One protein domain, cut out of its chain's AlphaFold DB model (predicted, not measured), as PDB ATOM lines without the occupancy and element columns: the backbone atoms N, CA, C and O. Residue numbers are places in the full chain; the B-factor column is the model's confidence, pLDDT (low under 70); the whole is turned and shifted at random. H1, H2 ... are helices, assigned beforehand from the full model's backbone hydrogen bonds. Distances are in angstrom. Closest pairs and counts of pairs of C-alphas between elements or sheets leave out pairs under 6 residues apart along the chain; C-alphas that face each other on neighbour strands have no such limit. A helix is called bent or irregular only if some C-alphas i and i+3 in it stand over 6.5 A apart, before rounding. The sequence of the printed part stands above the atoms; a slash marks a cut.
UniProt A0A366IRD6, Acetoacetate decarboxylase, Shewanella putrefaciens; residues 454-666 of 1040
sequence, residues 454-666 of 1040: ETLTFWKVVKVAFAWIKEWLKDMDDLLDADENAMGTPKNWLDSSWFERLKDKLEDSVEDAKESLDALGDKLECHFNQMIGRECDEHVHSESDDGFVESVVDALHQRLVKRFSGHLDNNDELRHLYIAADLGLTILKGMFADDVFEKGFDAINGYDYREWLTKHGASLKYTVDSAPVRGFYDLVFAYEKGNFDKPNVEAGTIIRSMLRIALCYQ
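This is residues 454 to 666 of the 1040 residues of the protein "Acetoacetate decarboxylase" of Shewanella putrefaciens (UniProt A0A366IRD6). Four long helices make a slab: H1, H4 and H5 form a bundle, three helices side by side with their centres in a triangle, and H3 packs along the first half of H1. Beyond H5, away from H3, the short helices H6 to H9 and the longer H10 gather in a second cluster, with H8 across H5; at the other end of the slab H2 lies near H4 between two long links. The 213 printed residues have ten named helices, H1 to H10 in chain order, and no named strand; the class is all helix, with 135 residues in named elements. The whole is compact, with a radius of gyration of the C-alphas of 18.0 A and spans of 58 by 52 by 32 A.

H1, residues 458 to 481, begins with C-alpha 458 at (168.723, 108.660, 46.850) and is 34.4 A long. H2 is residues 496 to 502. H3, residues 517 to 538, is 31.0 A long, and H4, residues 543 to 564, is 33.0 A. H4 is neither bent nor irregular, but only just: C-alphas 544 and 547 are 6.4 A apart. H5, residues 572 to 593, is 30.9 A long. H6 is residues 596 to 599, H7 601 to 604, H8 609 to 616 and H9 627 to 635. H10, residues 651 to 663, is 17.9 A long and ends with C-alpha 663 at (161.365, 116.395, 51.932).

H1 and H5 touch, opposite ways at a shallow tilt of 30 degrees; their closest C-alphas, of Ile 469 and Ala 581, are 5.4 A apart. H4 and H5 form a helical hairpin, closest at the C-alphas of Val 553 and Leu 585, 6.1 A. With residues 459 to 470 alone, H1 touches H3, closest at the C-alphas of Trp 459 and Ile 532, 5.5 A. H5 touches H8, about perpendicular at 76 degrees, closest at the C-alphas of Gly 590 and His 616, 5.5 A. H10 touches H7 and H8, with the C-alphas of Tyr 609 and Ala 651 4.0 A apart. H2 and H4 are near each other, as are H5 and H9; H5 and H6 are close but not clearly touching. Every O i to N i+4 pair is within hydrogen-bond range in H1, H5, H8, H9 and H10, against 2 of 3 in H2, 17 of 18 in H3 and 15 of 18 in H4; H6 and H7 are too short for such a pair.

The C-alphas farthest apart, of Ser 509 and Lys 641, are 58.1 A apart. The printed part has no cut. The links H1 to H2, H2 to H3 and H9 to H10 are long. Mean pLDDT of the printed part is 79.2; 65 residues are under 70, among them 482 to 521 and 529 to 549.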
ATOM      1  N   GLU A 454     164.624 111.323  59.619       64.38
ATOM      2  CA  GLU A 454     165.502 112.257  58.862       64.38
ATOM      3  C   GLU A 454     166.202 111.712  57.610       64.38
ATOM      4  O   GLU A 454     166.938 112.445  56.956       64.38
ATOM      5  N   THR A 455     165.983 110.453  57.246       65.94
ATOM      6  CA  THR A 455     166.740 109.791  56.182       65.94
ATOM      7  C   THR A 455     166.304 110.306  54.811       65.94
ATOM      8  O   THR A 455     165.231 109.937  54.312       65.94
ATOM      9  N   LEU A 456     167.139 111.154  54.202       73.62
ATOM     10  CA  LEU A 456     167.105 111.375  52.761       73.62
ATOM     11  C   LEU A 456     167.574 110.067  52.124       73.62
ATOM     12  O   LEU A 456     168.612 109.552  52.503       73.62
ATOM     13  N   THR A 457     166.820 109.504  51.187       71.56
ATOM     14  CA  THR A 457     167.338 108.388  50.379       71.56
ATOM     15  C   THR A 457     167.475 108.856  48.948       71.56
ATOM     16  O   THR A 457     166.745 109.763  48.522       71.56
ATOM     17  N   PHE A 458     168.406 108.254  48.214       72.00
ATOM     18  CA  PHE A 458     168.723 108.660  46.850       72.00
ATOM     19  C   PHE A 458     167.457 108.692  45.994       72.00
ATOM     20  O   PHE A 458     167.077 109.733  45.450       72.00
ATOM     21  N   TRP A 459     166.721 107.581  45.972       73.19
ATOM     22  CA  TRP A 459     165.550 107.482  45.118       73.19
ATOM     23  C   TRP A 459     164.342 108.271  45.634       73.19
ATOM     24  O   TRP A 459     163.478 108.626  44.832       73.19
ATOM     25  N   LYS A 460     164.277 108.626  46.928       73.88
ATOM     26  CA  LYS A 460     163.266 109.574  47.435       73.88
ATOM     27  C   LYS A 460     163.512 110.986  46.910       73.88
ATOM     28  O   LYS A 460     162.560 111.618  46.455       73.88
ATOM     29  N   VAL A 461     164.760 111.459  46.950       77.19
ATOM     30  CA  VAL A 461     165.138 112.777  46.411       77.19
ATOM     31  C   VAL A 461     164.830 112.831  44.919       77.19
ATOM     32  O   VAL A 461     164.111 113.726  44.478       77.19
ATOM     33  N   VAL A 462     165.298 111.829  44.163       75.06
ATOM     34  CA  VAL A 462     165.050 111.719  42.720       75.06
ATOM     35  C   VAL A 462     163.545 111.692  42.440       75.06
ATOM     36  O   VAL A 462     163.053 112.540  41.702       75.06
ATOM     37  N   LYS A 463     162.780 110.798  43.080       77.44
ATOM     38  CA  LYS A 463     161.334 110.670  42.840       77.44
ATOM     39  C   LYS A 463     160.580 111.978  43.079       77.44
ATOM     40  O   LYS A 463     159.787 112.375  42.228       77.44
ATOM     41  N   VAL A 464     160.792 112.629  44.224       75.69
ATOM     42  CA  VAL A 464     160.040 113.845  44.563       75.69
ATOM     43  C   VAL A 464     160.437 114.999  43.647       75.69
ATOM     44  O   VAL A 464     159.557 115.686  43.135       75.69
ATOM     45  N   ALA A 465     161.731 115.176  43.375       77.81
ATOM     46  CA  ALA A 465     162.187 116.211  42.454       77.81
ATOM     47  C   ALA A 465     161.612 116.005  41.042       77.81
ATOM     48  O   ALA A 465     161.094 116.950  40.453       77.81
ATOM     49  N   PHE A 466     161.607 114.770  40.525       76.12
ATOM     50  CA  PHE A 466     160.998 114.460  39.229       76.12
ATOM     51  C   PHE A 466     159.486 114.707  39.198       76.12
ATOM     52  O   PHE A 466     158.992 115.206  38.190       76.12
ATOM     53  N   ALA A 467     158.757 114.395  40.275       78.56
ATOM     54  CA  ALA A 467     157.320 114.658  40.358       78.56
ATOM     55  C   ALA A 467     157.012 116.164  40.271       78.56
ATOM     56  O   ALA A 467     156.182 116.569  39.459       78.56
ATOM     57  N   TRP A 468     157.735 116.997  41.027       80.62
ATOM     58  CA  TRP A 468     157.584 118.455  40.969       80.62
ATOM     59  C   TRP A 468     158.005 119.038  39.620       80.62
ATOM     60  O   TRP A 468     157.267 119.830  39.045       80.62
ATOM     61  N   ILE A 469     159.148 118.612  39.072       81.31
ATOM     62  CA  ILE A 469     159.612 119.065  37.754       81.31
ATOM     63  C   ILE A 469     158.592 118.702  36.665       81.31
ATOM     64  O   ILE A 469     158.352 119.511  35.771       81.31
ATOM     65  N   LYS A 470     157.974 117.514  36.731       79.50
ATOM     66  CA  LYS A 470     156.911 117.097  35.801       79.50
ATOM     67  C   LYS A 470     155.711 118.043  35.878       79.50
ATOM     68  O   LYS A 470     155.293 118.537  34.833       79.50
ATOM     69  N   GLU A 471     155.192 118.301  37.080       82.00
ATOM     70  CA  GLU A 471     154.056 119.213  37.291       82.00
ATOM     71  C   GLU A 471     154.389 120.637  36.819       82.00
ATOM     72  O   GLU A 471     153.676 121.178  35.983       82.00
ATOM     73  N   TRP A 472     155.539 121.201  37.211       86.00
ATOM     74  CA  TRP A 472     155.940 122.539  36.760       86.00
ATOM     75  C   TRP A 472     156.067 122.632  35.240       86.00
ATOM     76  O   TRP A 472     155.570 123.577  34.639       86.00
ATOM     77  N   LEU A 473     156.698 121.651  34.587       81.12
ATOM     78  CA  LEU A 473     156.826 121.651  33.127       81.12
ATOM     79  C   LEU A 473     155.469 121.581  32.417       81.12
ATOM     80  O   LEU A 473     155.345 122.121  31.318       81.12
ATOM     81  N   LYS A 474     154.483 120.907  33.018       81.81
ATOM     82  CA  LYS A 474     153.114 120.827  32.509       81.81
ATOM     83  C   LYS A 474     152.379 122.155  32.688       81.81
ATOM     84  O   LYS A 474     151.853 122.668  31.706       81.81
ATOM     85  N   ASP A 475     152.429 122.750  33.877       85.06
ATOM     86  CA  ASP A 475     151.819 124.059  34.148       85.06
ATOM     87  C   ASP A 475     152.407 125.149  33.238       85.06
ATOM     88  O   ASP A 475     151.690 125.978  32.679       85.06
ATOM     89  N   MET A 476     153.723 125.110  33.005       85.25
ATOM     90  CA  MET A 476     154.395 126.007  32.062       85.25
ATOM     91  C   MET A 476     153.915 125.813  30.618       85.25
ATOM     92  O   MET A 476     153.793 126.791  29.877       85.25
ATOM     93  N   ASP A 477     153.672 124.567  30.197       79.94
ATOM     94  CA  ASP A 477     153.119 124.266  28.874       79.94
ATOM     95  C   ASP A 477     151.692 124.804  28.732       79.94
ATOM     96  O   ASP A 477     151.390 125.423  27.713       79.94
ATOM     97  N   ASP A 478     150.850 124.632  29.751       82.75
ATOM     98  CA  ASP A 478     149.472 125.126  29.763       82.75
ATOM     99  C   ASP A 478     149.421 126.665  29.717       82.75
ATOM    100  O   ASP A 478     148.652 127.237  28.939       82.75
ATOM    101  N   LEU A 479     150.291 127.350  30.472       83.44
ATOM    102  CA  LEU A 479     150.415 128.814  30.445       83.44
ATOM    103  C   LEU A 479     150.900 129.341  29.089       83.44
ATOM    104  O   LEU A 479     150.420 130.374  28.622       83.44
ATOM    105  N   LEU A 480     151.853 128.651  28.454       78.62
ATOM    106  CA  LEU A 480     152.398 129.067  27.163       78.62
ATOM    107  C   LEU A 480     151.433 128.774  26.004       78.62
ATOM    108  O   LEU A 480     151.304 129.602  25.106       78.62
ATOM    109  N   ASP A 481     150.745 127.627  26.014       75.06
ATOM    110  CA  ASP A 481     149.754 127.268  24.988       75.06
ATOM    111  C   ASP A 481     148.477 128.142  25.104       75.06
ATOM    112  O   ASP A 481     147.763 128.311  24.112       75.06
ATOM    113  N   ALA A 482     148.206 128.742  26.272       69.69
ATOM    114  CA  ALA A 482     147.159 129.755  26.458       69.69
ATOM    115  C   ALA A 482     147.516 131.142  25.871       69.69
ATOM    116  O   ALA A 482     146.617 131.964  25.668       69.69
ATOM    117  N   ASP A 483     148.793 131.411  25.564       68.62
ATOM    118  CA  ASP A 483     149.235 132.627  24.870       68.62
ATOM    119  C   ASP A 483     149.158 132.439  23.342       68.62
ATOM    120  O   ASP A 483     150.025 131.830  22.708       68.62
ATOM    121  N   GLU A 484     148.119 133.011  22.720       56.41
ATOM    122  CA  GLU A 484     147.864 132.921  21.271       56.41
ATOM    123  C   GLU A 484     149.049 133.401  20.395       56.41
ATOM    124  O   GLU A 484     149.154 132.995  19.235       56.41
ATOM    125  N   ASN A 485     149.970 134.225  20.921       56.47
ATOM    126  CA  ASN A 485     151.140 134.724  20.181       56.47
ATOM    127  C   ASN A 485     152.348 133.764  20.188       56.47
ATOM    128  O   ASN A 485     153.289 133.974  19.417       56.47
ATOM    129  N   ALA A 486     152.340 132.718  21.022       56.66
ATOM    130  CA  ALA A 486     153.434 131.750  21.157       56.66
ATOM    131  C   ALA A 486     153.253 130.479  20.291       56.66
ATOM    132  O   ALA A 486     154.138 129.618  20.242       56.66
ATOM    133  N   MET A 487     152.139 130.368  19.550       50.62
ATOM    134  CA  MET A 487     151.838 129.244  18.654       50.62
ATOM    135  C   MET A 487     152.840 129.140  17.486       50.62
ATOM    136  O   MET A 487     152.667 129.738  16.424       50.62
ATOM    137  N   GLY A 488     153.886 128.325  17.650       53.50
ATOM    138  CA  GLY A 488     154.829 128.017  16.566       53.50
ATOM    139  C   GLY A 488     156.055 127.178  16.935       53.50
ATOM    140  O   GLY A 488     156.728 126.664  16.038       53.50
ATOM    141  N   THR A 489     156.366 126.996  18.222       53.97
ATOM    142  CA  THR A 489     157.478 126.140  18.664       53.97
ATOM    143  C   THR A 489     157.102 124.648  18.593       53.97
ATOM    144  O   THR A 489     156.010 124.268  19.016       53.97
ATOM    145  N   PRO A 490     157.972 123.763  18.059       52.88
ATOM    146  CA  PRO A 490     157.657 122.339  17.921       52.88
ATOM    147  C   PRO A 490     157.332 121.670  19.267       52.88
ATOM    148  O   PRO A 490     158.111 121.798  20.210       52.88
ATOM    149  N   LYS A 491     156.241 120.884  19.321       54.84
ATOM    150  CA  LYS A 491     155.830 120.072  20.489       54.84
ATOM    151  C   LYS A 491     156.702 118.835  20.742       54.84
ATOM    152  O   LYS A 491     156.460 118.131  21.712       54.84
ATOM    153  N   ASN A 492     157.685 118.534  19.890       55.97
ATOM    154  CA  ASN A 492     158.493 117.320  20.043       55.97
ATOM    155  C   ASN A 492     159.302 117.392  21.345       55.97
ATOM    156  O   ASN A 492     160.246 118.174  21.453       55.97
ATOM    157  N   TRP A 493     158.891 116.575  22.314       54.59
ATOM    158  CA  TRP A 493     159.344 116.593  23.701       54.59
ATOM    159  C   TRP A 493     160.849 116.354  23.842       54.59
ATOM    160  O   TRP A 493     161.510 117.072  24.588       54.59
ATOM    161  N   LEU A 494     161.396 115.388  23.097       58.12
ATOM    162  CA  LEU A 494     162.816 115.016  23.084       58.12
ATOM    163  C   LEU A 494     163.220 114.577  21.665       58.12
ATOM    164  O   LEU A 494     162.370 114.213  20.849       58.12
ATOM    165  N   ASP A 495     164.517 114.615  21.347       58.34
ATOM    166  CA  ASP A 495     165.028 114.116  20.063       58.34
ATOM    167  C   ASP A 495     164.728 112.610  19.909       58.34
ATOM    168  O   ASP A 495     164.957 111.817  20.826       58.34
ATOM    169  N   SER A 496     164.257 112.191  18.731       57.66
ATOM    170  CA  SER A 496     164.014 110.783  18.397       57.66
ATOM    171  C   SER A 496     165.258 109.916  18.631       57.66
ATOM    172  O   SER A 496     165.127 108.765  19.037       57.66
ATOM    173  N   SER A 497     166.463 110.472  18.442       58.25
ATOM    174  CA  SER A 497     167.726 109.766  18.693       58.25
ATOM    175  C   SER A 497     167.995 109.476  20.179       58.25
ATOM    176  O   SER A 497     168.680 108.504  20.494       58.25
ATOM    177  N   TRP A 498     167.460 110.294  21.093       62.06
ATOM    178  CA  TRP A 498     167.555 110.087  22.541       62.06
ATOM    179  C   TRP A 498     166.587 108.989  22.995       62.06
ATOM    180  O   TRP A 498     166.994 108.081  23.714       62.06
ATOM    181  N   PHE A 499     165.352 108.988  22.479       59.69
ATOM    182  CA  PHE A 499     164.361 107.948  22.780       59.69
ATOM    183  C   PHE A 499     164.789 106.547  22.319       59.69
ATOM    184  O   PHE A 499     164.525 105.572  23.016       59.69
ATOM    185  N   GLU A 500     165.472 106.428  21.175       59.47
ATOM    186  CA  GLU A 500     166.004 105.133  20.720       59.47
ATOM    187  C   GLU A 500     167.129 104.610  21.632       59.47
ATOM    188  O   GLU A 500     167.245 103.402  21.795       59.47
ATOM    189  N   ARG A 501     167.909 105.486  22.294       60.38
ATOM    190  CA  ARG A 501     168.892 105.082  23.326       60.38
ATOM    191  C   ARG A 501     168.228 104.681  24.651       60.38
ATOM    192  O   ARG A 501     168.774 103.868  25.387       60.38
ATOM    193  N   LEU A 502     167.058 105.252  24.949       59.72
ATOM    194  CA  LEU A 502     166.271 104.995  26.162       59.72
ATOM    195  C   LEU A 502     165.555 103.633  26.131       59.72
ATOM    196  O   LEU A 502     165.365 102.992  27.163       59.72
ATOM    197  N   LYS A 503     165.157 103.199  24.930       59.06
ATOM    198  CA  LYS A 503     164.393 101.971  24.665       59.06
ATOM    199  C   LYS A 503     165.106 100.687  25.104       59.06
ATOM    200  O   LYS A 503     164.432  99.714  25.413       59.06
ATOM    201  N   ASP A 504     166.435 100.700  25.178       56.62
ATOM    202  CA  ASP A 504     167.234  99.559  25.641       56.62
ATOM    203  C   ASP A 504     167.262  99.418  27.179       56.62
ATOM    204  O   ASP A 504     167.675  98.374  27.682       56.62
ATOM    205  N   LYS A 505     166.831 100.446  27.932       56.88
ATOM    206  CA  LYS A 505     166.842 100.465  29.411       56.88
ATOM    207  C   LYS A 505     165.457 100.337  30.061       56.88
ATOM    208  O   LYS A 505     165.371  99.925  31.212       56.88
ATOM    209  N   LEU A 506     164.380 100.680  29.352       60.28
ATOM    210  CA  LEU A 506     162.999 100.528  29.823       60.28
ATOM    211  C   LEU A 506     162.389  99.286  29.154       60.28
ATOM    212  O   LEU A 506     162.229  99.275  27.938       60.28
ATOM    213  N   GLU A 507     162.053  98.248  29.928       55.09
ATOM    214  CA  GLU A 507     161.643  96.919  29.422       55.09
ATOM    215  C   GLU A 507     160.360  96.913  28.543       55.09
ATOM    216  O   GLU A 507     160.114  95.930  27.843       55.09
ATOM    217  N   ASP A 508     159.584  98.011  28.494       54.38
ATOM    218  CA  ASP A 508     158.288  98.111  27.797       54.38
ATOM    219  C   ASP A 508     158.253  99.113  26.620       54.38
ATOM    220  O   ASP A 508     158.840 100.197  26.658       54.38
ATOM    221  N   SER A 509     157.464  98.794  25.580       50.81
ATOM    222  CA  SER A 509     157.350  99.552  24.317       50.81
ATOM    223  C   SER A 509     157.139 101.064  24.515       50.81
ATOM    224  O   SER A 509     156.154 101.506  25.107       50.81
ATOM    225  N   VAL A 510     158.072 101.867  23.992       52.62
ATOM    226  CA  VAL A 510     158.222 103.322  24.225       52.62
ATOM    227  C   VAL A 510     157.505 104.184  23.164       52.62
ATOM    228  O   VAL A 510     157.727 105.385  23.104       52.62
ATOM    229  N   GLU A 511     156.650 103.611  22.307       54.12
ATOM    230  CA  GLU A 511     155.997 104.386  21.229       54.12
ATOM    231  C   GLU A 511     155.061 105.481  21.773       54.12
ATOM    232  O   GLU A 511     155.184 106.625  21.341       54.12
ATOM    233  N   ASP A 512     154.261 105.196  22.807       53.25
ATOM    234  CA  ASP A 512     153.342 106.180  23.414       53.25
ATOM    235  C   ASP A 512     154.061 107.272  24.239       53.25
ATOM    236  O   ASP A 512     153.568 108.388  24.389       53.25
ATOM    237  N   ALA A 513     155.267 106.985  24.748       53.31
ATOM    238  CA  ALA A 513     156.059 107.931  25.545       53.31
ATOM    239  C   ALA A 513     156.757 109.006  24.691       53.31
ATOM    240  O   ALA A 513     157.250 109.992  25.234       53.31
ATOM    241  N   LYS A 514     156.791 108.841  23.358       54.44
ATOM    242  CA  LYS A 514     157.333 109.845  22.425       54.44
ATOM    243  C   LYS A 514     156.429 111.074  22.285       54.44
ATOM    244  O   LYS A 514     156.917 112.130  21.882       54.44
ATOM    245  N   GLU A 515     155.140 110.945  22.608       52.75
ATOM    246  CA  GLU A 515     154.122 111.972  22.351       52.75
ATOM    247  C   GLU A 515     153.504 112.579  23.628       52.75
ATOM    248  O   GLU A 515     152.776 113.564  23.526       52.75
ATOM    249  N   SER A 516     153.810 112.051  24.824       63.59
ATOM    250  CA  SER A 516     153.219 112.509  26.094       63.59
ATOM    251  C   SER A 516     154.201 112.482  27.274       63.59
ATOM    252  O   SER A 516     154.800 111.445  27.575       63.59
ATOM    253  N   LEU A 517     154.309 113.612  27.988       63.12
ATOM    254  CA  LEU A 517     154.995 113.714  29.287       63.12
ATOM    255  C   LEU A 517     154.417 112.765  30.316       63.12
ATOM    256  O   LEU A 517     155.166 112.195  31.102       63.12
ATOM    257  N   ASP A 518     153.094 112.631  30.332       65.50
ATOM    258  CA  ASP A 518     152.407 111.836  31.339       65.50
ATOM    259  C   ASP A 518     152.803 110.371  31.188       65.50
ATOM    260  O   ASP A 518     153.245 109.755  32.154       65.50
ATOM    261  N   ALA A 519     152.822 109.863  29.953       65.81
ATOM    262  CA  ALA A 519     153.251 108.497  29.658       65.81
ATOM    263  C   ALA A 519     154.740 108.240  29.971       65.81
ATOM    264  O   ALA A 519     155.100 107.136  30.383       65.81
ATOM    265  N   LEU A 520     155.623 109.229  29.775       66.69
ATOM    266  CA  LEU A 520     157.035 109.131  30.167       66.69
ATOM    267  C   LEU A 520     157.200 109.189  31.695       66.69
ATOM    268  O   LEU A 520     157.955 108.401  32.264       66.69
ATOM    269  N   GLY A 521     156.479 110.097  32.351       66.50
ATOM    270  CA  GLY A 521     156.504 110.303  33.795       66.50
ATOM    271  C   GLY A 521     156.012 109.085  34.568       66.50
ATOM    272  O   GLY A 521     156.678 108.670  35.509       66.50
ATOM    273  N   ASP A 522     154.923 108.453  34.131       70.06
ATOM    274  CA  ASP A 522     154.366 107.264  34.789       70.06
ATOM    275  C   ASP A 522     155.334 106.067  34.711       70.06
ATOM    276  O   ASP A 522     155.481 105.292  35.660       70.06
ATOM    277  N   LYS A 523     156.064 105.941  33.592       71.75
ATOM    278  CA  LYS A 523     157.107 104.918  33.418       71.75
ATOM    279  C   LYS A 523     158.326 105.176  34.303       71.75
ATOM    280  O   LYS A 523     158.831 104.238  34.920       71.75
ATOM    281  N   LEU A 524     158.783 106.428  34.388       69.38
ATOM    282  CA  LEU A 524     159.875 106.825  35.284       69.38
ATOM    283  C   LEU A 524     159.485 106.631  36.754       69.38
ATOM    284  O   LEU A 524     160.274 106.094  37.523       69.38
ATOM    285  N   GLU A 525     158.254 106.974  37.137       69.94
ATOM    286  CA  GLU A 525     157.756 106.770  38.497       69.94
ATOM    287  C   GLU A 525     157.691 105.282  38.870       69.94
ATOM    288  O   GLU A 525     158.112 104.897  39.965       69.94
ATOM    289  N   CYS A 526     157.222 104.422  37.961       70.88
ATOM    290  CA  CYS A 526     157.235 102.974  38.171       70.88
ATOM    291  C   CYS A 526     158.664 102.447  38.377       70.88
ATOM    292  O   CYS A 526     158.902 101.664  39.300       70.88
ATOM    293  N   HIS A 527     159.620 102.907  37.564       70.12
ATOM    294  CA  HIS A 527     161.030 102.546  37.695       70.12
ATOM    295  C   HIS A 527     161.627 103.032  39.029       70.12
ATOM    296  O   HIS A 527     162.221 102.240  39.758       70.12
ATOM    297  N   PHE A 528     161.389 104.288  39.424       70.25
ATOM    298  CA  PHE A 528     161.852 104.814  40.711       70.25
ATOM    299  C   PHE A 528     161.249 104.056  41.894       70.25
ATOM    300  O   PHE A 528     161.970 103.729  42.827       70.25
ATOM    301  N   ASN A 529     159.961 103.698  41.863       69.12
ATOM    302  CA  ASN A 529     159.340 102.902  42.931       69.12
ATOM    303  C   ASN A 529     159.968 101.505  43.070       69.12
ATOM    304  O   ASN A 529     160.166 101.035  44.190       69.12
ATOM    305  N   GLN A 530     160.307 100.853  41.951       69.50
ATOM    306  CA  GLN A 530     161.034  99.579  41.969       69.50
ATOM    307  C   GLN A 530     162.423  99.738  42.601       69.50
ATOM    308  O   GLN A 530     162.837  98.895  43.397       69.50
ATOM    309  N   MET A 531     163.117 100.832  42.289       67.12
ATOM    310  CA  MET A 531     164.447 101.116  42.820       67.12
ATOM    311  C   MET A 531     164.436 101.534  44.298       67.12
ATOM    312  O   MET A 531     165.272 101.049  45.053       67.12
ATOM    313  N   ILE A 532     163.450 102.325  44.747       64.75
ATOM    314  CA  ILE A 532     163.224 102.632  46.174       64.75
ATOM    315  C   ILE A 532     163.030 101.334  46.961       64.75
ATOM    316  O   ILE A 532     163.617 101.177  48.028       64.75
ATOM    317  N   GLY A 533     162.226 100.395  46.445       60.19
ATOM    318  CA  GLY A 533     162.017  99.095  47.088       60.19
ATOM    319  C   GLY A 533     163.323  98.314  47.261       60.19
ATOM    320  O   GLY A 533     163.616  97.845  48.356       60.19
ATOM    321  N   ARG A 534     164.153  98.255  46.211       62.62
ATOM    322  CA  ARG A 534     165.473  97.598  46.255       62.62
ATOM    323  C   ARG A 534     166.461  98.290  47.200       62.62
ATOM    324  O   ARG A 534     167.168  97.609  47.932       62.62
ATOM    325  N   GLU A 535     166.487  99.623  47.225       61.09
ATOM    326  CA  GLU A 535     167.320 100.415  48.146       61.09
ATOM    327  C   GLU A 535     166.930 100.141  49.610       61.09
ATOM    328  O   GLU A 535     167.800  99.939  50.457       61.09
ATOM    329  N   CYS A 536     165.623 100.050  49.891       58.38
ATOM    330  CA  CYS A 536     165.093  99.779  51.229       58.38
ATOM    331  C   CYS A 536     165.352  98.338  51.712       58.38
ATOM    332  O   CYS A 536     165.547  98.138  52.912       58.38
ATOM    333  N   ASP A 537     165.362  97.351  50.809       51.94
ATOM    334  CA  ASP A 537     165.508  95.929  51.155       51.94
ATOM    335  C   ASP A 537     166.970  95.427  51.112       51.94
ATOM    336  O   ASP A 537     167.345  94.568  51.913       51.94
ATOM    337  N   GLU A 538     167.816  95.951  50.214       47.97
ATOM    338  CA  GLU A 538     169.130  95.355  49.899       47.97
ATOM    339  C   GLU A 538     170.341  96.277  50.162       47.97
ATOM    340  O   GLU A 538     171.464  95.778  50.186       47.97
ATOM    341  N   HIS A 539     170.160  97.585  50.415       51.84
ATOM    342  CA  HIS A 539     171.256  98.579  50.525       51.84
ATOM    343  C   HIS A 539     172.222  98.584  49.313       51.84
ATOM    344  O   HIS A 539     173.398  98.932  49.445       51.84
ATOM    345  N   VAL A 540     171.761  98.166  48.128       46.34
ATOM    346  CA  VAL A 540     172.582  98.097  46.909       46.34
ATOM    347  C   VAL A 540     172.274  99.289  46.002       46.34
ATOM    348  O   VAL A 540     171.181  99.383  45.447       46.34
ATOM    349  N   HIS A 541     173.265 100.161  45.802       50.91
ATOM    350  CA  HIS A 541     173.304 101.106  44.683       50.91
ATOM    351  C   HIS A 541     173.946 100.423  43.466       50.91
ATOM    352  O   HIS A 541     174.968  99.749  43.597       50.91
ATOM    353  N   SER A 542     173.337 100.561  42.286       50.31
ATOM    354  CA  SER A 542     173.847 100.007  41.028       50.31
ATOM    355  C   SER A 542     174.386 101.147  40.153       50.31
ATOM    356  O   SER A 542     173.627 102.020  39.743       50.31
ATOM    357  N   GLU A 543     175.690 101.129  39.837       51.12
ATOM    358  CA  GLU A 543     176.359 102.136  38.979       51.12
ATOM    359  C   GLU A 543     175.721 102.256  37.575       51.12
ATOM    360  O   GLU A 543     175.918 103.240  36.863       51.12
ATOM    361  N   SER A 544     174.954 101.251  37.127       50.66
ATOM    362  CA  SER A 544     174.318 101.259  35.802       50.66
ATOM    363  C   SER A 544     173.099 102.184  35.681       50.66
ATOM    364  O   SER A 544     172.728 102.547  34.551       50.66
ATOM    365  N   ASP A 545     172.499 102.577  36.810       58.56
ATOM    366  CA  ASP A 545     171.262 103.369  36.855       58.56
ATOM    367  C   ASP A 545     171.526 104.888  36.918       58.56
ATOM    368  O   ASP A 545     170.736 105.668  36.379       58.56
ATOM    369  N   ASP A 546     172.683 105.321  37.431       62.91
ATOM    370  CA  ASP A 546     173.045 106.745  37.566       62.91
ATOM    371  C   ASP A 546     173.158 107.450  36.206       62.91
ATOM    372  O   ASP A 546     172.529 108.484  35.964       62.91
ATOM    373  N   GLY A 547     173.846 106.821  35.245       65.94
ATOM    374  CA  GLY A 547     173.984 107.364  33.888       65.94
ATOM    375  C   GLY A 547     172.670 107.398  33.089       65.94
ATOM    376  O   GLY A 547     172.592 108.053  32.050       65.94
ATOM    377  N   PHE A 548     171.623 106.682  33.526       69.00
ATOM    378  CA  PHE A 548     170.279 106.837  32.959       69.00
ATOM    379  C   PHE A 548     169.612 108.109  33.481       69.00
ATOM    380  O   PHE A 548     169.177 108.927  32.668       69.00
ATOM    381  N   VAL A 549     169.572 108.300  34.802       68.88
ATOM    382  CA  VAL A 549     168.920 109.461  35.427       68.88
ATOM    383  C   VAL A 549     169.589 110.763  34.993       68.88
ATOM    384  O   VAL A 549     168.889 111.690  34.584       68.88
ATOM    385  N   GLU A 550     170.923 110.804  34.964       73.06
ATOM    386  CA  GLU A 550     171.694 111.952  34.469       73.06
ATOM    387  C   GLU A 550     171.266 112.345  33.042       73.06
ATOM    388  O   GLU A 550     170.966 113.509  32.766       73.06
ATOM    389  N   SER A 551     171.120 111.360  32.147       74.19
ATOM    390  CA  SER A 551     170.710 111.597  30.757       74.19
ATOM    391  C   SER A 551     169.275 112.120  30.606       74.19
ATOM    392  O   SER A 551     168.972 112.792  29.616       74.19
ATOM    393  N   VAL A 552     168.388 111.809  31.561       73.94
ATOM    394  CA  VAL A 552     167.013 112.326  31.613       73.94
ATOM    395  C   VAL A 552     167.014 113.765  32.121       73.94
ATOM    396  O   VAL A 552     166.395 114.623  31.491       73.94
ATOM    397  N   VAL A 553     167.739 114.047  33.208       79.44
ATOM    398  CA  VAL A 553     167.869 115.400  33.775       79.44
ATOM    399  C   VAL A 553     168.433 116.371  32.736       79.44
ATOM    400  O   VAL A 553     167.856 117.437  32.512       79.44
ATOM    401  N   ASP A 554     169.493 115.981  32.023       78.38
ATOM    402  CA  ASP A 554     170.093 116.802  30.966       78.38
ATOM    403  C   ASP A 554     169.111 117.122  29.834       78.38
ATOM    404  O   ASP A 554     169.071 118.246  29.321       78.38
ATOM    405  N   ALA A 555     168.299 116.144  29.435       77.31
ATOM    406  CA  ALA A 555     167.351 116.313  28.347       77.31
ATOM    407  C   ALA A 555     166.177 117.227  28.743       77.31
ATOM    408  O   ALA A 555     165.766 118.087  27.956       77.31
ATOM    409  N   LEU A 556     165.685 117.101  29.981       79.62
ATOM    410  CA  LEU A 556     164.674 118.000  30.547       79.62
ATOM    411  C   LEU A 556     165.202 119.434  30.679       79.62
ATOM    412  O   LEU A 556     164.508 120.374  30.291       79.62
ATOM    413  N   HIS A 557     166.445 119.611  31.133       84.38
ATOM    414  CA  HIS A 557     167.071 120.929  31.251       84.38
ATOM    415  C   HIS A 557     167.245 121.612  29.883       84.38
ATOM    416  O   HIS A 557     166.880 122.773  29.703       84.38
ATOM    417  N   GLN A 558     167.710 120.883  28.859       81.25
ATOM    418  CA  GLN A 558     167.803 121.420  27.491       81.25
ATOM    419  C   GLN A 558     166.439 121.845  26.931       81.25
ATOM    420  O   GLN A 558     166.345 122.851  26.220       81.25
ATOM    421  N   ARG A 559     165.375 121.093  27.244       78.44
ATOM    422  CA  ARG A 559     164.002 121.441  26.865       78.44
ATOM    423  C   ARG A 559     163.544 122.723  27.550       78.44
ATOM    424  O   ARG A 559     163.036 123.604  26.855       78.44
ATOM    425  N   LEU A 560     163.740 122.816  28.866       85.38
ATOM    426  CA  LEU A 560     163.366 123.973  29.677       85.38
ATOM    427  C   LEU A 560     163.923 125.266  29.055       85.38
ATOM    428  O   LEU A 560     163.161 126.177  28.720       85.38
ATOM    429  N   VAL A 561     165.229 125.281  28.771       83.69
ATOM    430  CA  VAL A 561     165.916 126.422  28.145       83.69
ATOM    431  C   VAL A 561     165.382 126.702  26.734       83.69
ATOM    432  O   VAL A 561     165.036 127.830  26.388       83.69
ATOM    433  N   LYS A 562     165.287 125.678  25.878       82.00
ATOM    434  CA  LYS A 562     164.919 125.873  24.466       82.00
ATOM    435  C   LYS A 562     163.489 126.385  24.282       82.00
ATOM    436  O   LYS A 562     163.234 127.115  23.324       82.00
ATOM    437  N   ARG A 563     162.553 125.950  25.130       81.06
ATOM    438  CA  ARG A 563     161.122 126.223  24.953       81.06
ATOM    439  C   ARG A 563     160.674 127.505  25.641       81.06
ATOM    440  O   ARG A 563     159.909 128.250  25.039       81.06
ATOM    441  N   PHE A 564     161.149 127.772  26.855       85.06
ATOM    442  CA  PHE A 564     160.546 128.803  27.701       85.06
ATOM    443  C   PHE A 564     161.379 130.080  27.834       85.06
ATOM    444  O   PHE A 564     160.794 131.141  28.031       85.06
ATOM    445  N   SER A 565     162.708 130.043  27.651       80.50
ATOM    446  CA  SER A 565     163.581 131.203  27.928       80.50
ATOM    447  C   SER A 565     163.224 132.485  27.162       80.50
ATOM    448  O   SER A 565     163.542 133.574  27.629       80.50
ATOM    449  N   GLY A 566     162.561 132.389  26.004       81.69
ATOM    450  CA  GLY A 566     162.120 133.552  25.222       81.69
ATOM    451  C   GLY A 566     160.853 134.250  25.738       81.69
ATOM    452  O   GLY A 566     160.510 135.308  25.217       81.69
ATOM    453  N   HIS A 567     160.162 133.675  26.727       83.50
ATOM    454  CA  HIS A 567     158.820 134.093  27.156       83.50
ATOM    455  C   HIS A 567     158.748 134.554  28.624       83.50
ATOM    456  O   HIS A 567     157.687 134.966  29.084       83.50
ATOM    457  N   LEU A 568     159.862 134.510  29.359       88.00
ATOM    458  CA  LEU A 568     159.873 134.702  30.817       88.00
ATOM    459  C   LEU A 568     159.752 136.170  31.259       88.00
ATOM    460  O   LEU A 568     159.189 136.444  32.310       88.00
ATOM    461  N   ASP A 569     160.266 137.121  30.472       85.38
ATOM    462  CA  ASP A 569     160.368 138.531  30.898       85.38
ATOM    463  C   ASP A 569     159.000 139.218  31.089       85.38
ATOM    464  O   ASP A 569     158.897 140.189  31.829       85.38
ATOM    465  N   ASN A 570     157.942 138.714  30.445       82.12
ATOM    466  CA  ASN A 570     156.610 139.330  30.468       82.12
ATOM    467  C   ASN A 570     155.560 138.501  31.229       82.12
ATOM    468  O   ASN A 570     154.384 138.861  31.206       82.12
ATOM    469  N   ASN A 571     155.951 137.390  31.859       87.31
ATOM    470  CA  ASN A 571     155.035 136.499  32.568       87.31
ATOM    471  C   ASN A 571     155.677 136.017  33.878       87.31
ATOM    472  O   ASN A 571     156.508 135.110  33.876       87.31
ATOM    473  N   ASP A 572     155.282 136.650  34.988       89.81
ATOM    474  CA  ASP A 572     155.833 136.384  36.321       89.81
ATOM    475  C   ASP A 572     155.577 134.936  36.772       89.81
ATOM    476  O   ASP A 572     156.493 134.285  37.266       89.81
ATOM    477  N   GLU A 573     154.384 134.393  36.511       89.31
ATOM    478  CA  GLU A 573     154.012 133.017  36.869       89.31
ATOM    479  C   GLU A 573     154.845 131.984  36.093       89.31
ATOM    480  O   GLU A 573     155.447 131.081  36.680       89.31
ATOM    481  N   LEU A 574     154.981 132.166  34.774       90.38
ATOM    482  CA  LEU A 574     155.822 131.309  33.933       90.38
ATOM    483  C   LEU A 574     157.296 131.371  34.361       90.38
ATOM    484  O   LEU A 574     158.005 130.363  34.330       90.38
ATOM    485  N   ARG A 575     157.769 132.553  34.763       92.25
ATOM    486  CA  ARG A 575     159.138 132.770  35.234       92.25
ATOM    487  C   ARG A 575     159.386 132.129  36.599       92.25
ATOM    488  O   ARG A 575     160.433 131.510  36.768       92.25
ATOM    489  N   HIS A 576     158.446 132.209  37.540       93.31
ATOM    490  CA  HIS A 576     158.519 131.519  38.835       93.31
ATOM    491  C   HIS A 576     158.604 129.998  38.665       93.31
ATOM    492  O   HIS A 576     159.490 129.366  39.247       93.31
ATOM    493  N   LEU A 577     157.765 129.418  37.798       92.19
ATOM    494  CA  LEU A 577     157.825 127.992  37.457       92.19
ATOM    495  C   LEU A 577     159.148 127.613  36.777       92.19
ATOM    496  O   LEU A 577     159.757 126.603  37.135       92.19
ATOM    497  N   TYR A 578     159.635 128.447  35.847       93.19
ATOM    498  CA  TYR A 578     160.939 128.245  35.213       93.19
ATOM    499  C   TYR A 578     162.056 128.195  36.257       93.19
ATOM    500  O   TYR A 578     162.867 127.277  36.223       93.19
ATOM    501  N   ILE A 579     162.098 129.156  37.186       94.19
ATOM    502  CA  ILE A 579     163.121 129.227  38.238       94.19
ATOM    503  C   ILE A 579     163.094 127.960  39.096       94.19
ATOM    504  O   ILE A 579     164.147 127.372  39.335       94.19
ATOM    505  N   ALA A 580     161.911 127.512  39.527       92.25
ATOM    506  CA  ALA A 580     161.766 126.296  40.324       92.25
ATOM    507  C   ALA A 580     162.274 125.047  39.576       92.25
ATOM    508  O   ALA A 580     163.062 124.270  40.125       92.25
ATOM    509  N   ALA A 581     161.894 124.891  38.303       91.38
ATOM    510  CA  ALA A 581     162.319 123.769  37.468       91.38
ATOM    511  C   ALA A 581     163.826 123.800  37.160       91.38
ATOM    512  O   ALA A 581     164.498 122.776  37.289       91.38
ATOM    513  N   ASP A 582     164.365 124.964  36.793       93.75
ATOM    514  CA  ASP A 582     165.784 125.171  36.486       93.75
ATOM    515  C   ASP A 582     166.657 124.885  37.713       93.75
ATOM    516  O   ASP A 582     167.666 124.185  37.614       93.75
ATOM    517  N   LEU A 583     166.224 125.349  38.891       93.56
ATOM    518  CA  LEU A 583     166.901 125.105  40.160       93.56
ATOM    519  C   LEU A 583     166.906 123.616  40.528       93.56
ATOM    520  O   LEU A 583     167.967 123.060  40.813       93.56
ATOM    521  N   GLY A 584     165.745 122.952  40.482       90.75
ATOM    522  CA  GLY A 584     165.625 121.524  40.792       90.75
ATOM    523  C   GLY A 584     166.447 120.639  39.850       90.75
ATOM    524  O   GLY A 584     167.176 119.756  40.306       90.75
ATOM    525  N   LEU A 585     166.386 120.906  38.541       90.25
ATOM    526  CA  LEU A 585     167.168 120.184  37.532       90.25
ATOM    527  C   LEU A 585     168.671 120.423  37.693       90.25
ATOM    528  O   LEU A 585     169.443 119.469  37.611       90.25
ATOM    529  N   THR A 586     169.092 121.664  37.959       93.12
ATOM    530  CA  THR A 586     170.510 121.988  38.169       93.12
ATOM    531  C   THR A 586     171.060 121.300  39.415       93.12
ATOM    532  O   THR A 586     172.148 120.728  39.357       93.12
ATOM    533  N   ILE A 587     170.314 121.307  40.528       92.75
ATOM    534  CA  ILE A 587     170.725 120.623  41.761       92.75
ATOM    535  C   ILE A 587     170.858 119.120  41.516       92.75
ATOM    536  O   ILE A 587     171.908 118.560  41.822       92.75
ATOM    537  N   LEU A 588     169.857 118.468  40.911       88.69
ATOM    538  CA  LEU A 588     169.943 117.039  40.588       88.69
ATOM    539  C   LEU A 588     171.155 116.738  39.704       88.69
ATOM    540  O   LEU A 588     171.952 115.863  40.033       88.69
ATOM    541  N   LYS A 589     171.323 117.492  38.611       88.31
ATOM    542  CA  LYS A 589     172.452 117.339  37.691       88.31
ATOM    543  C   LYS A 589     173.790 117.462  38.412       88.31
ATOM    544  O   LYS A 589     174.659 116.616  38.231       88.31
ATOM    545  N   GLY A 590     173.953 118.500  39.228       91.88
ATOM    546  CA  GLY A 590     175.189 118.733  39.959       91.88
ATOM    547  C   GLY A 590     175.470 117.661  41.007       91.88
ATOM    548  O   GLY A 590     176.620 117.267  41.179       91.88
ATOM    549  N   MET A 591     174.431 117.144  41.671       89.62
ATOM    550  CA  MET A 591     174.570 116.048  42.630       89.62
ATOM    551  C   MET A 591     175.071 114.758  41.973       89.62
ATOM    552  O   MET A 591     175.889 114.069  42.577       89.62
ATOM    553  N   PHE A 592     174.630 114.455  40.748       85.44
ATOM    554  CA  PHE A 592     175.183 113.350  39.957       85.44
ATOM    555  C   PHE A 592     176.611 113.642  39.497       85.44
ATOM    556  O   PHE A 592     177.509 112.850  39.752       85.44
ATOM    557  N   ALA A 593     176.839 114.800  38.873       89.38
ATOM    558  CA  ALA A 593     178.123 115.134  38.260       89.38
ATOM    559  C   ALA A 593     179.291 115.248  39.259       89.38
ATOM    560  O   ALA A 593     180.441 115.030  38.880       89.38
ATOM    561  N   ASP A 594     179.010 115.615  40.514       91.44
ATOM    562  CA  ASP A 594     180.011 115.734  41.583       91.44
ATOM    563  C   ASP A 594     179.984 114.540  42.578       91.44
ATOM    564  O   ASP A 594     180.659 114.584  43.611       91.44
ATOM    565  N   ASP A 595     179.251 113.460  42.267       87.56
ATOM    566  CA  ASP A 595     179.091 112.235  43.076       87.56
ATOM    567  C   ASP A 595     178.598 112.488  44.520       87.56
ATOM    568  O   ASP A 595     179.047 111.854  45.481       87.56
ATOM    569  N   VAL A 596     177.676 113.438  44.710       89.50
ATOM    570  CA  VAL A 596     177.188 113.859  46.041       89.50
ATOM    571  C   VAL A 596     176.490 112.720  46.784       89.50
ATOM    572  O   VAL A 596     176.601 112.629  48.003       89.50
ATOM    573  N   PHE A 597     175.798 111.826  46.080       82.38
ATOM    574  CA  PHE A 597     175.118 110.686  46.704       82.38
ATOM    575  C   PHE A 597     176.090 109.650  47.284       82.38
ATOM    576  O   PHE A 597     175.794 109.042  48.310       82.38
ATOM    577  N   GLU A 598     177.269 109.494  46.677       82.62
ATOM    578  CA  GLU A 598     178.316 108.595  47.171       82.62
ATOM    579  C   GLU A 598     179.179 109.274  48.247       82.62
ATOM    580  O   GLU A 598     179.494 108.678  49.280       82.62
ATOM    581  N   LYS A 599     179.569 110.535  48.019       88.38
ATOM    582  CA  LYS A 599     180.546 111.256  48.857       88.38
ATOM    583  C   LYS A 599     179.916 112.093  49.977       88.38
ATOM    584  O   LYS A 599     180.639 112.543  50.866       88.38
ATOM    585  N   GLY A 600     178.599 112.297  49.950       89.69
ATOM    586  CA  GLY A 600     177.868 113.210  50.831       89.69
ATOM    587  C   GLY A 600     177.943 114.675  50.384       89.69
ATOM    588  O   GLY A 600     178.763 115.055  49.544       89.69
ATOM    589  N   PHE A 601     177.107 115.533  50.977       93.19
ATOM    590  CA  PHE A 601     177.040 116.957  50.604       93.19
ATOM    591  C   PHE A 601     178.331 117.720  50.917       93.19
ATOM    592  O   PHE A 601     178.658 118.683  50.226       93.19
ATOM    593  N   ASP A 602     179.114 117.268  51.901       94.25
ATOM    594  CA  ASP A 602     180.374 117.920  52.273       94.25
ATOM    595  C   ASP A 602     181.386 117.961  51.103       94.25
ATOM    596  O   ASP A 602     182.255 118.832  51.076       94.25
ATOM    597  N   ALA A 603     181.251 117.075  50.105       95.44
ATOM    598  CA  ALA A 603     182.120 117.015  48.926       95.44
ATOM    599  C   ALA A 603     182.080 118.283  48.052       95.44
ATOM    600  O   ALA A 603     183.038 118.557  47.328       95.44
ATOM    601  N   ILE A 604     180.999 119.066  48.131       97.00
ATOM    602  CA  ILE A 604     180.807 120.291  47.342       97.00
ATOM    603  C   ILE A 604     180.902 121.573  48.184       97.00
ATOM    604  O   ILE A 604     180.676 122.664  47.668       97.00
ATOM    605  N   ASN A 605     181.306 121.482  49.458       97.25
ATOM    606  CA  ASN A 605     181.492 122.654  50.331       97.25
ATOM    607  C   ASN A 605     182.646 123.578  49.898       97.25
ATOM    608  O   ASN A 605     182.732 124.715  50.358       97.25
ATOM    609  N   GLY A 606     183.492 123.126  48.968       97.25
ATOM    610  CA  GLY A 606     184.499 123.958  48.305       97.25
ATOM    611  C   GLY A 606     183.941 124.933  47.268       97.25
ATOM    612  O   GLY A 606     184.714 125.552  46.540       97.25
ATOM    613  N   TYR A 607     182.622 125.088  47.173       98.06
ATOM    614  CA  TYR A 607     181.956 126.076  46.331       98.06
ATOM    615  C   TYR A 607     181.015 126.945  47.159       98.06
ATOM    616  O   TYR A 607     180.359 126.459  48.083       98.06
ATOM    617  N   ASP A 608     180.923 128.220  46.781       98.06
ATOM    618  CA  ASP A 608     179.756 129.015  47.139       98.06
ATOM    619  C   ASP A 608     178.535 128.468  46.378       98.06
ATOM    620  O   ASP A 608     178.663 127.923  45.276       98.06
ATOM    621  N   TYR A 609     177.344 128.591  46.952       97.75
ATOM    622  CA  TYR A 609     176.134 128.042  46.351       97.75
ATOM    623  C   TYR A 609     175.845 128.581  44.939       97.75
ATOM    624  O   TYR A 609     175.584 127.790  44.029       97.75
ATOM    625  N   ARG A 610     175.971 129.892  44.697       97.75
ATOM    626  CA  ARG A 610     175.766 130.479  43.357       97.75
ATOM    627  C   ARG A 610     176.850 130.055  42.373       97.75
ATOM    628  O   ARG A 610     176.560 129.807  41.198       97.75
ATOM    629  N   GLU A 611     178.090 129.948  42.849       97.88
ATOM    630  CA  GLU A 611     179.216 129.420  42.072       97.88
ATOM    631  C   GLU A 611     178.918 127.990  41.590       97.88
ATOM    632  O   GLU A 611     179.085 127.679  40.407       97.88
ATOM    633  N   TRP A 612     178.409 127.138  42.483       98.06
ATOM    634  CA  TRP A 612     178.068 125.750  42.179       98.06
ATOM    635  C   TRP A 612     176.871 125.626  41.224       98.06
ATOM    636  O   TRP A 612     176.937 124.865  40.259       98.06
ATOM    637  N   LEU A 613     175.813 126.423  41.415       97.75
ATOM    638  CA  LEU A 613     174.682 126.475  40.478       97.75
ATOM    639  C   LEU A 613     175.129 126.892  39.068       97.75
ATOM    640  O   LEU A 613     174.746 126.272  38.076       97.75
ATOM    641  N   THR A 614     175.990 127.910  38.976       97.31
ATOM    642  CA  THR A 614     176.531 128.389  37.696       97.31
ATOM    643  C   THR A 614     177.355 127.308  36.998       97.31
ATOM    644  O   THR A 614     177.208 127.101  35.792       97.31
ATOM    645  N   LYS A 615     178.199 126.583  37.748       96.38
ATOM    646  CA  LYS A 615     179.006 125.462  37.236       96.38
ATOM    647  C   LYS A 615     178.136 124.396  36.558       96.38
ATOM    648  O   LYS A 615     178.541 123.860  35.528       96.38
ATOM    649  N   HIS A 616     176.956 124.116  37.112       94.38
ATOM    650  CA  HIS A 616     176.068 123.047  36.638       94.38
ATOM    651  C   HIS A 616     174.993 123.498  35.644       94.38
ATOM    652  O   HIS A 616     174.232 122.668  35.145       94.38
ATOM    653  N   GLY A 617     175.012 124.773  35.251       91.38
ATOM    654  CA  GLY A 617     174.265 125.276  34.100       91.38
ATOM    655  C   GLY A 617     172.976 126.028  34.417       91.38
ATOM    656  O   GLY A 617     172.237 126.298  33.470       91.38
ATOM    657  N   ALA A 618     172.734 126.404  35.680       94.69
ATOM    658  CA  ALA A 618     171.609 127.268  36.035       94.69
ATOM    659  C   ALA A 618     171.641 128.582  35.241       94.69
ATOM    660  O   ALA A 618     172.702 129.152  34.956       94.69
ATOM    661  N   SER A 619     170.459 129.108  34.926       93.69
ATOM    662  CA  SER A 619     170.331 130.387  34.238       93.69
ATOM    663  C   SER A 619     170.909 131.531  35.075       93.69
ATOM    664  O   SER A 619     170.372 131.887  36.126       93.69
ATOM    665  N   LEU A 620     171.959 132.177  34.560       92.56
ATOM    666  CA  LEU A 620     172.538 133.384  35.163       92.56
ATOM    667  C   LEU A 620     171.536 134.542  35.227       92.56
ATOM    668  O   LEU A 620     171.575 135.332  36.160       92.56
ATOM    669  N   LYS A 621     170.645 134.654  34.233       90.75
ATOM    670  CA  LYS A 621     169.670 135.753  34.172       90.75
ATOM    671  C   LYS A 621     168.513 135.553  35.150       90.75
ATOM    672  O   LYS A 621     168.014 136.536  35.680       90.75
ATOM    673  N   TYR A 622     168.061 134.313  35.335       92.31
ATOM    674  CA  TYR A 622     166.790 134.045  36.015       92.31
ATOM    675  C   TYR A 622     166.942 133.305  37.339       92.31
ATOM    676  O   TYR A 622     166.182 133.592  38.252       92.31
ATOM    677  N   THR A 623     167.898 132.383  37.462       94.75
ATOM    678  CA  THR A 623     167.912 131.376  38.537       94.75
ATOM    679  C   THR A 623     168.986 131.644  39.585       94.75
ATOM    680  O   THR A 623     168.687 131.599  40.775       94.75
ATOM    681  N   VAL A 624     170.221 131.951  39.174       95.69
ATOM    682  CA  VAL A 624     171.365 132.093  40.101       95.69
ATOM    683  C   VAL A 624     171.151 133.215  41.125       95.69
ATOM    684  O   VAL A 624     171.477 133.041  42.294       95.69
ATOM    685  N   ASP A 625     170.547 134.330  40.711       92.06
ATOM    686  CA  ASP A 625     170.220 135.470  41.581       92.06
ATOM    687  C   ASP A 625     168.718 135.568  41.910       92.06
ATOM    688  O   ASP A 625     168.226 136.626  42.314       92.06
ATOM    689  N   SER A 626     167.980 134.468  41.724       94.44
ATOM    690  CA  SER A 626     166.533 134.402  41.947       94.44
ATOM    691  C   SER A 626     166.139 134.611  43.411       94.44
ATOM    692  O   SER A 626     166.932 134.379  44.328       94.44
ATOM    693  N   ALA A 627     164.880 134.994  43.641       94.38
ATOM    694  CA  ALA A 627     164.350 135.203  44.988       94.38
ATOM    695  C   ALA A 627     164.494 133.970  45.915       94.38
ATOM    696  O   ALA A 627     164.924 134.162  47.051       94.38
ATOM    697  N   PRO A 628     164.259 132.710  45.475       94.19
ATOM    698  CA  PRO A 628     164.520 131.531  46.305       94.19
ATOM    699  C   PRO A 628     165.988 131.378  46.695       94.19
ATOM    700  O   PRO A 628     166.281 131.067  47.844       94.19
ATOM    701  N   VAL A 629     166.922 131.621  45.765       95.56
ATOM    702  CA  VAL A 629     168.356 131.530  46.068       95.56
ATOM    703  C   VAL A 629     168.752 132.609  47.073       95.56
ATOM    704  O   VAL A 629     169.371 132.277  48.079       95.56
ATOM    705  N   ARG A 630     168.352 133.870  46.857       94.38
ATOM    706  CA  ARG A 630     168.602 134.972  47.807       94.38
ATOM    707  C   ARG A 630     168.003 134.706  49.184       94.38
ATOM    708  O   ARG A 630     168.725 134.810  50.168       94.38
ATOM    709  N   GLY A 631     166.755 134.241  49.244       94.19
ATOM    710  CA  GLY A 631     166.086 133.915  50.503       94.19
ATOM    711  C   GLY A 631     166.848 132.886  51.346       94.19
ATOM    712  O   GLY A 631     166.823 132.961  52.569       94.19
ATOM    713  N   PHE A 632     167.596 131.960  50.729       94.50
ATOM    714  CA  PHE A 632     168.470 131.045  51.473       94.50
ATOM    715  C   PHE A 632     169.748 131.698  52.009       94.50
ATOM    716  O   PHE A 632     170.222 131.270  53.059       94.50
ATOM    717  N   TYR A 633     170.294 132.723  51.346       95.75
ATOM    718  CA  TYR A 633     171.376 133.534  51.920       95.75
ATOM    719  C   TYR A 633     170.862 134.370  53.096       95.75
ATOM    720  O   TYR A 633     171.507 134.386  54.145       95.75
ATOM    721  N   ASP A 634     169.690 134.986  52.952       94.50
ATOM    722  CA  ASP A 634     169.043 135.802  53.987       94.50
ATOM    723  C   ASP A 634     168.707 134.971  55.230       94.50
ATOM    724  O   ASP A 634     169.059 135.347  56.348       94.50
ATOM    725  N   LEU A 635     168.130 133.778  55.029       92.44
ATOM    726  CA  LEU A 635     167.743 132.845  56.093       92.44
ATOM    727  C   LEU A 635     168.891 132.519  57.059       92.44
ATOM    728  O   LEU A 635     168.657 132.288  58.245       92.44
ATOM    729  N   VAL A 636     170.125 132.473  56.549       93.69
ATOM    730  CA  VAL A 636     171.330 132.152  57.328       93.69
ATOM    731  C   VAL A 636     172.320 133.316  57.394       93.69
ATOM    732  O   VAL A 636     173.486 133.110  57.731       93.69
ATOM    733  N   PHE A 637     171.871 134.532  57.073       95.75
ATOM    734  CA  PHE A 637     172.661 135.766  57.093       95.75
ATOM    735  C   PHE A 637     174.029 135.633  56.397       95.75
ATOM    736  O   PHE A 637     175.033 136.156  56.886       95.75
ATOM    737  N   ALA A 638     174.096 134.895  55.286       95.62
ATOM    738  CA  ALA A 638     175.328 134.432  54.642       95.62
ATOM    739  C   ALA A 638     176.053 135.529  53.842       95.62
ATOM    740  O   ALA A 638     176.289 135.416  52.641       95.62
ATOM    741  N   TYR A 639     176.447 136.592  54.541       96.12
ATOM    742  CA  TYR A 639     177.098 137.775  53.993       96.12
ATOM    743  C   TYR A 639     178.392 138.056  54.749       96.12
ATOM    744  O   TYR A 639     178.395 138.260  55.970       96.12
ATOM    745  N   GLU A 640     179.523 138.080  54.044       95.12
ATOM    746  CA  GLU A 640     180.821 138.297  54.684       95.12
ATOM    747  C   GLU A 640     180.858 139.651  55.400       95.12
ATOM    748  O   GLU A 640     180.711 140.702  54.776       95.12
ATOM    749  N   LYS A 641     181.063 139.635  56.727       95.56
ATOM    750  CA  LYS A 641     181.033 140.837  57.586       95.56
ATOM    751  C   LYS A 641     179.716 141.633  57.503       95.56
ATOM    752  O   LYS A 641     179.690 142.818  57.835       95.56
ATOM    753  N   GLY A 642     178.639 140.986  57.057       95.62
ATOM    754  CA  GLY A 642     177.338 141.608  56.818       95.62
ATOM    755  C   GLY A 642     177.289 142.447  55.542       95.62
ATOM    756  O   GLY A 642     176.389 143.263  55.401       95.62
ATOM    757  N   ASN A 643     178.260 142.305  54.635       95.44
ATOM    758  CA  ASN A 643     178.253 142.998  53.354       95.44
ATOM    759  C   ASN A 643     177.443 142.205  52.314       95.44
ATOM    760  O   ASN A 643     177.884 141.149  51.860       95.44
ATOM    761  N   PHE A 644     176.300 142.757  51.910       93.56
ATOM    762  CA  PHE A 644     175.379 142.156  50.942       93.56
ATOM    763  C   PHE A 644     175.973 141.976  49.534       93.56
ATOM    764  O   PHE A 644     175.567 141.069  48.815       93.56
ATOM    765  N   ASP A 645     177.021 142.729  49.172       94.44
ATOM    766  CA  ASP A 645     177.773 142.528  47.918       94.44
ATOM    767  C   ASP A 645     178.685 141.285  47.958       94.44
ATOM    768  O   ASP A 645     179.344 140.951  46.971       94.44
ATOM    769  N   LYS A 646     178.787 140.622  49.117       95.25
ATOM    770  CA  LYS A 646     179.646 139.454  49.349       95.25
ATOM    771  C   LYS A 646     178.854 138.275  49.933       95.25
ATOM    772  O   LYS A 646     179.133 137.861  51.066       95.25
ATOM    773  N   PRO A 647     177.868 137.736  49.192       95.81
ATOM    774  CA  PRO A 647     177.180 136.510  49.582       95.81
ATOM    775  C   PRO A 647     178.179 135.346  49.618       95.81
ATOM    776  O   PRO A 647     178.996 135.204  48.707       95.81
ATOM    777  N   ASN A 648     178.145 134.534  50.674       97.06
ATOM    778  CA  ASN A 648     179.018 133.368  50.818       97.06
ATOM    779  C   ASN A 648     178.392 132.286  51.714       97.06
ATOM    780  O   ASN A 648     178.309 132.448  52.936       97.06
ATOM    781  N   VAL A 649     178.002 131.159  51.112       97.31
ATOM    782  CA  VAL A 649     177.554 129.956  51.829       97.31
ATOM    783  C   VAL A 649     178.009 128.691  51.107       97.31
ATOM    784  O   VAL A 649     177.966 128.618  49.881       97.31
ATOM    785  N   GLU A 650     178.422 127.672  51.857       97.69
ATOM    786  CA  GLU A 650     178.768 126.357  51.310       97.69
ATOM    787  C   GLU A 650     177.594 125.726  50.551       97.69
ATOM    788  O   GLU A 650     176.511 125.528  51.112       97.69
ATOM    789  N   ALA A 651     177.838 125.327  49.299       97.62
ATOM    790  CA  ALA A 651     176.830 124.698  48.448       97.62
ATOM    791  C   ALA A 651     176.245 123.415  49.069       97.62
ATOM    792  O   ALA A 651     175.031 123.225  49.075       97.62
ATOM    793  N   GLY A 652     177.086 122.550  49.643       96.06
ATOM    794  CA  GLY A 652     176.634 121.295  50.248       96.06
ATOM    795  C   GLY A 652     175.746 121.512  51.466       96.06
ATOM    796  O   GLY A 652     174.639 120.978  51.533       96.06
ATOM    797  N   THR A 653     176.200 122.347  52.401       95.19
ATOM    798  CA  THR A 653     175.453 122.719  53.612       95.19
ATOM    799  C   THR A 653     174.072 123.301  53.286       95.19
ATOM    800  O   THR A 653     173.070 122.905  53.897       95.19
ATOM    801  N   ILE A 654     173.983 124.218  52.314       95.69
ATOM    802  CA  ILE A 654     172.700 124.844  51.980       95.69
ATOM    803  C   ILE A 654     171.779 123.893  51.209       95.69
ATOM    804  O   ILE A 654     170.612 123.780  51.574       95.69
ATOM    805  N   ILE A 655     172.283 123.117  50.240       94.88
ATOM    806  CA  ILE A 655     171.470 122.143  49.487       94.88
ATOM    807  C   ILE A 655     170.940 121.044  50.416       94.88
ATOM    808  O   ILE A 655     169.763 120.688  50.337       94.88
ATOM    809  N   ARG A 656     171.761 120.557  51.357       92.38
ATOM    810  CA  ARG A 656     171.320 119.639  52.421       92.38
ATOM    811  C   ARG A 656     170.132 120.219  53.190       92.38
ATOM    812  O   ARG A 656     169.139 119.524  53.411       92.38
ATOM    813  N   SER A 657     170.220 121.490  53.582       92.06
ATOM    814  CA  SER A 657     169.155 122.188  54.310       92.06
ATOM    815  C   SER A 657     167.892 122.339  53.456       92.06
ATOM    816  O   SER A 657     166.800 122.025  53.924       92.06
ATOM    817  N   MET A 658     168.035 122.729  52.185       92.12
ATOM    818  CA  MET A 658     166.930 122.850  51.225       92.12
ATOM    819  C   MET A 658     166.177 121.529  51.052       92.12
ATOM    820  O   MET A 658     164.952 121.496  51.159       92.12
ATOM    821  N   LEU A 659     166.901 120.428  50.831       90.12
ATOM    822  CA  LEU A 659     166.297 119.110  50.645       90.12
ATOM    823  C   LEU A 659     165.592 118.625  51.912       90.12
ATOM    824  O   LEU A 659     164.507 118.059  51.823       90.12
ATOM    825  N   ARG A 660     166.146 118.888  53.100       89.75
ATOM    826  CA  ARG A 660     165.478 118.553  54.368       89.75
ATOM    827  C   ARG A 660     164.214 119.387  54.597       89.75
ATOM    828  O   ARG A 660     163.207 118.823  55.023       89.75
ATOM    829  N   ILE A 661     164.236 120.682  54.270       90.19
ATOM    830  CA  ILE A 661     163.049 121.553  54.314       90.19
ATOM    831  C   ILE A 661     161.977 121.061  53.342       90.19
ATOM    832  O   ILE A 661     160.807 121.065  53.697       90.19
ATOM    833  N   ALA A 662     162.361 120.613  52.148       85.56
ATOM    834  CA  ALA A 662     161.412 120.167  51.132       85.56
ATOM    835  C   ALA A 662     160.859 118.751  51.380       85.56
ATOM    836  O   ALA A 662     159.712 118.481  51.037       85.56
ATOM    837  N   LEU A 663     161.661 117.837  51.945       84.19
ATOM    838  CA  LEU A 663     161.365 116.395  51.932       84.19
ATOM    839  C   LEU A 663     161.204 115.754  53.314       84.19
ATOM    840  O   LEU A 663     160.610 114.681  53.412       84.19
ATOM    841  N   CYS A 664     161.749 116.361  54.371       86.75
ATOM    842  CA  CYS A 664     161.878 115.715  55.684       86.75
ATOM    843  C   CYS A 664     161.041 116.371  56.792       86.75
ATOM    844  O   CYS A 664     161.150 115.965  57.953       86.75
ATOM    845  N   TYR A 665     160.227 117.381  56.472       90.62
ATOM    846  CA  TYR A 665     159.351 118.009  57.457       90.62
ATOM    847  C   TYR A 665     158.117 117.153  57.764       90.62
ATOM    848  O   TYR A 665     157.689 116.321  56.966       90.62
ATOM    849  N   GLN A 666     157.543 117.349  58.951       90.88
ATOM    850  CA  GLN A 666     156.313 116.686  59.390       90.88
ATOM    851  C   GLN A 666     155.309 117.730  59.880       90.88
ATOM    852  O   GLN A 666     155.683 118.711  60.525       90.88
TER     853      GLN A 666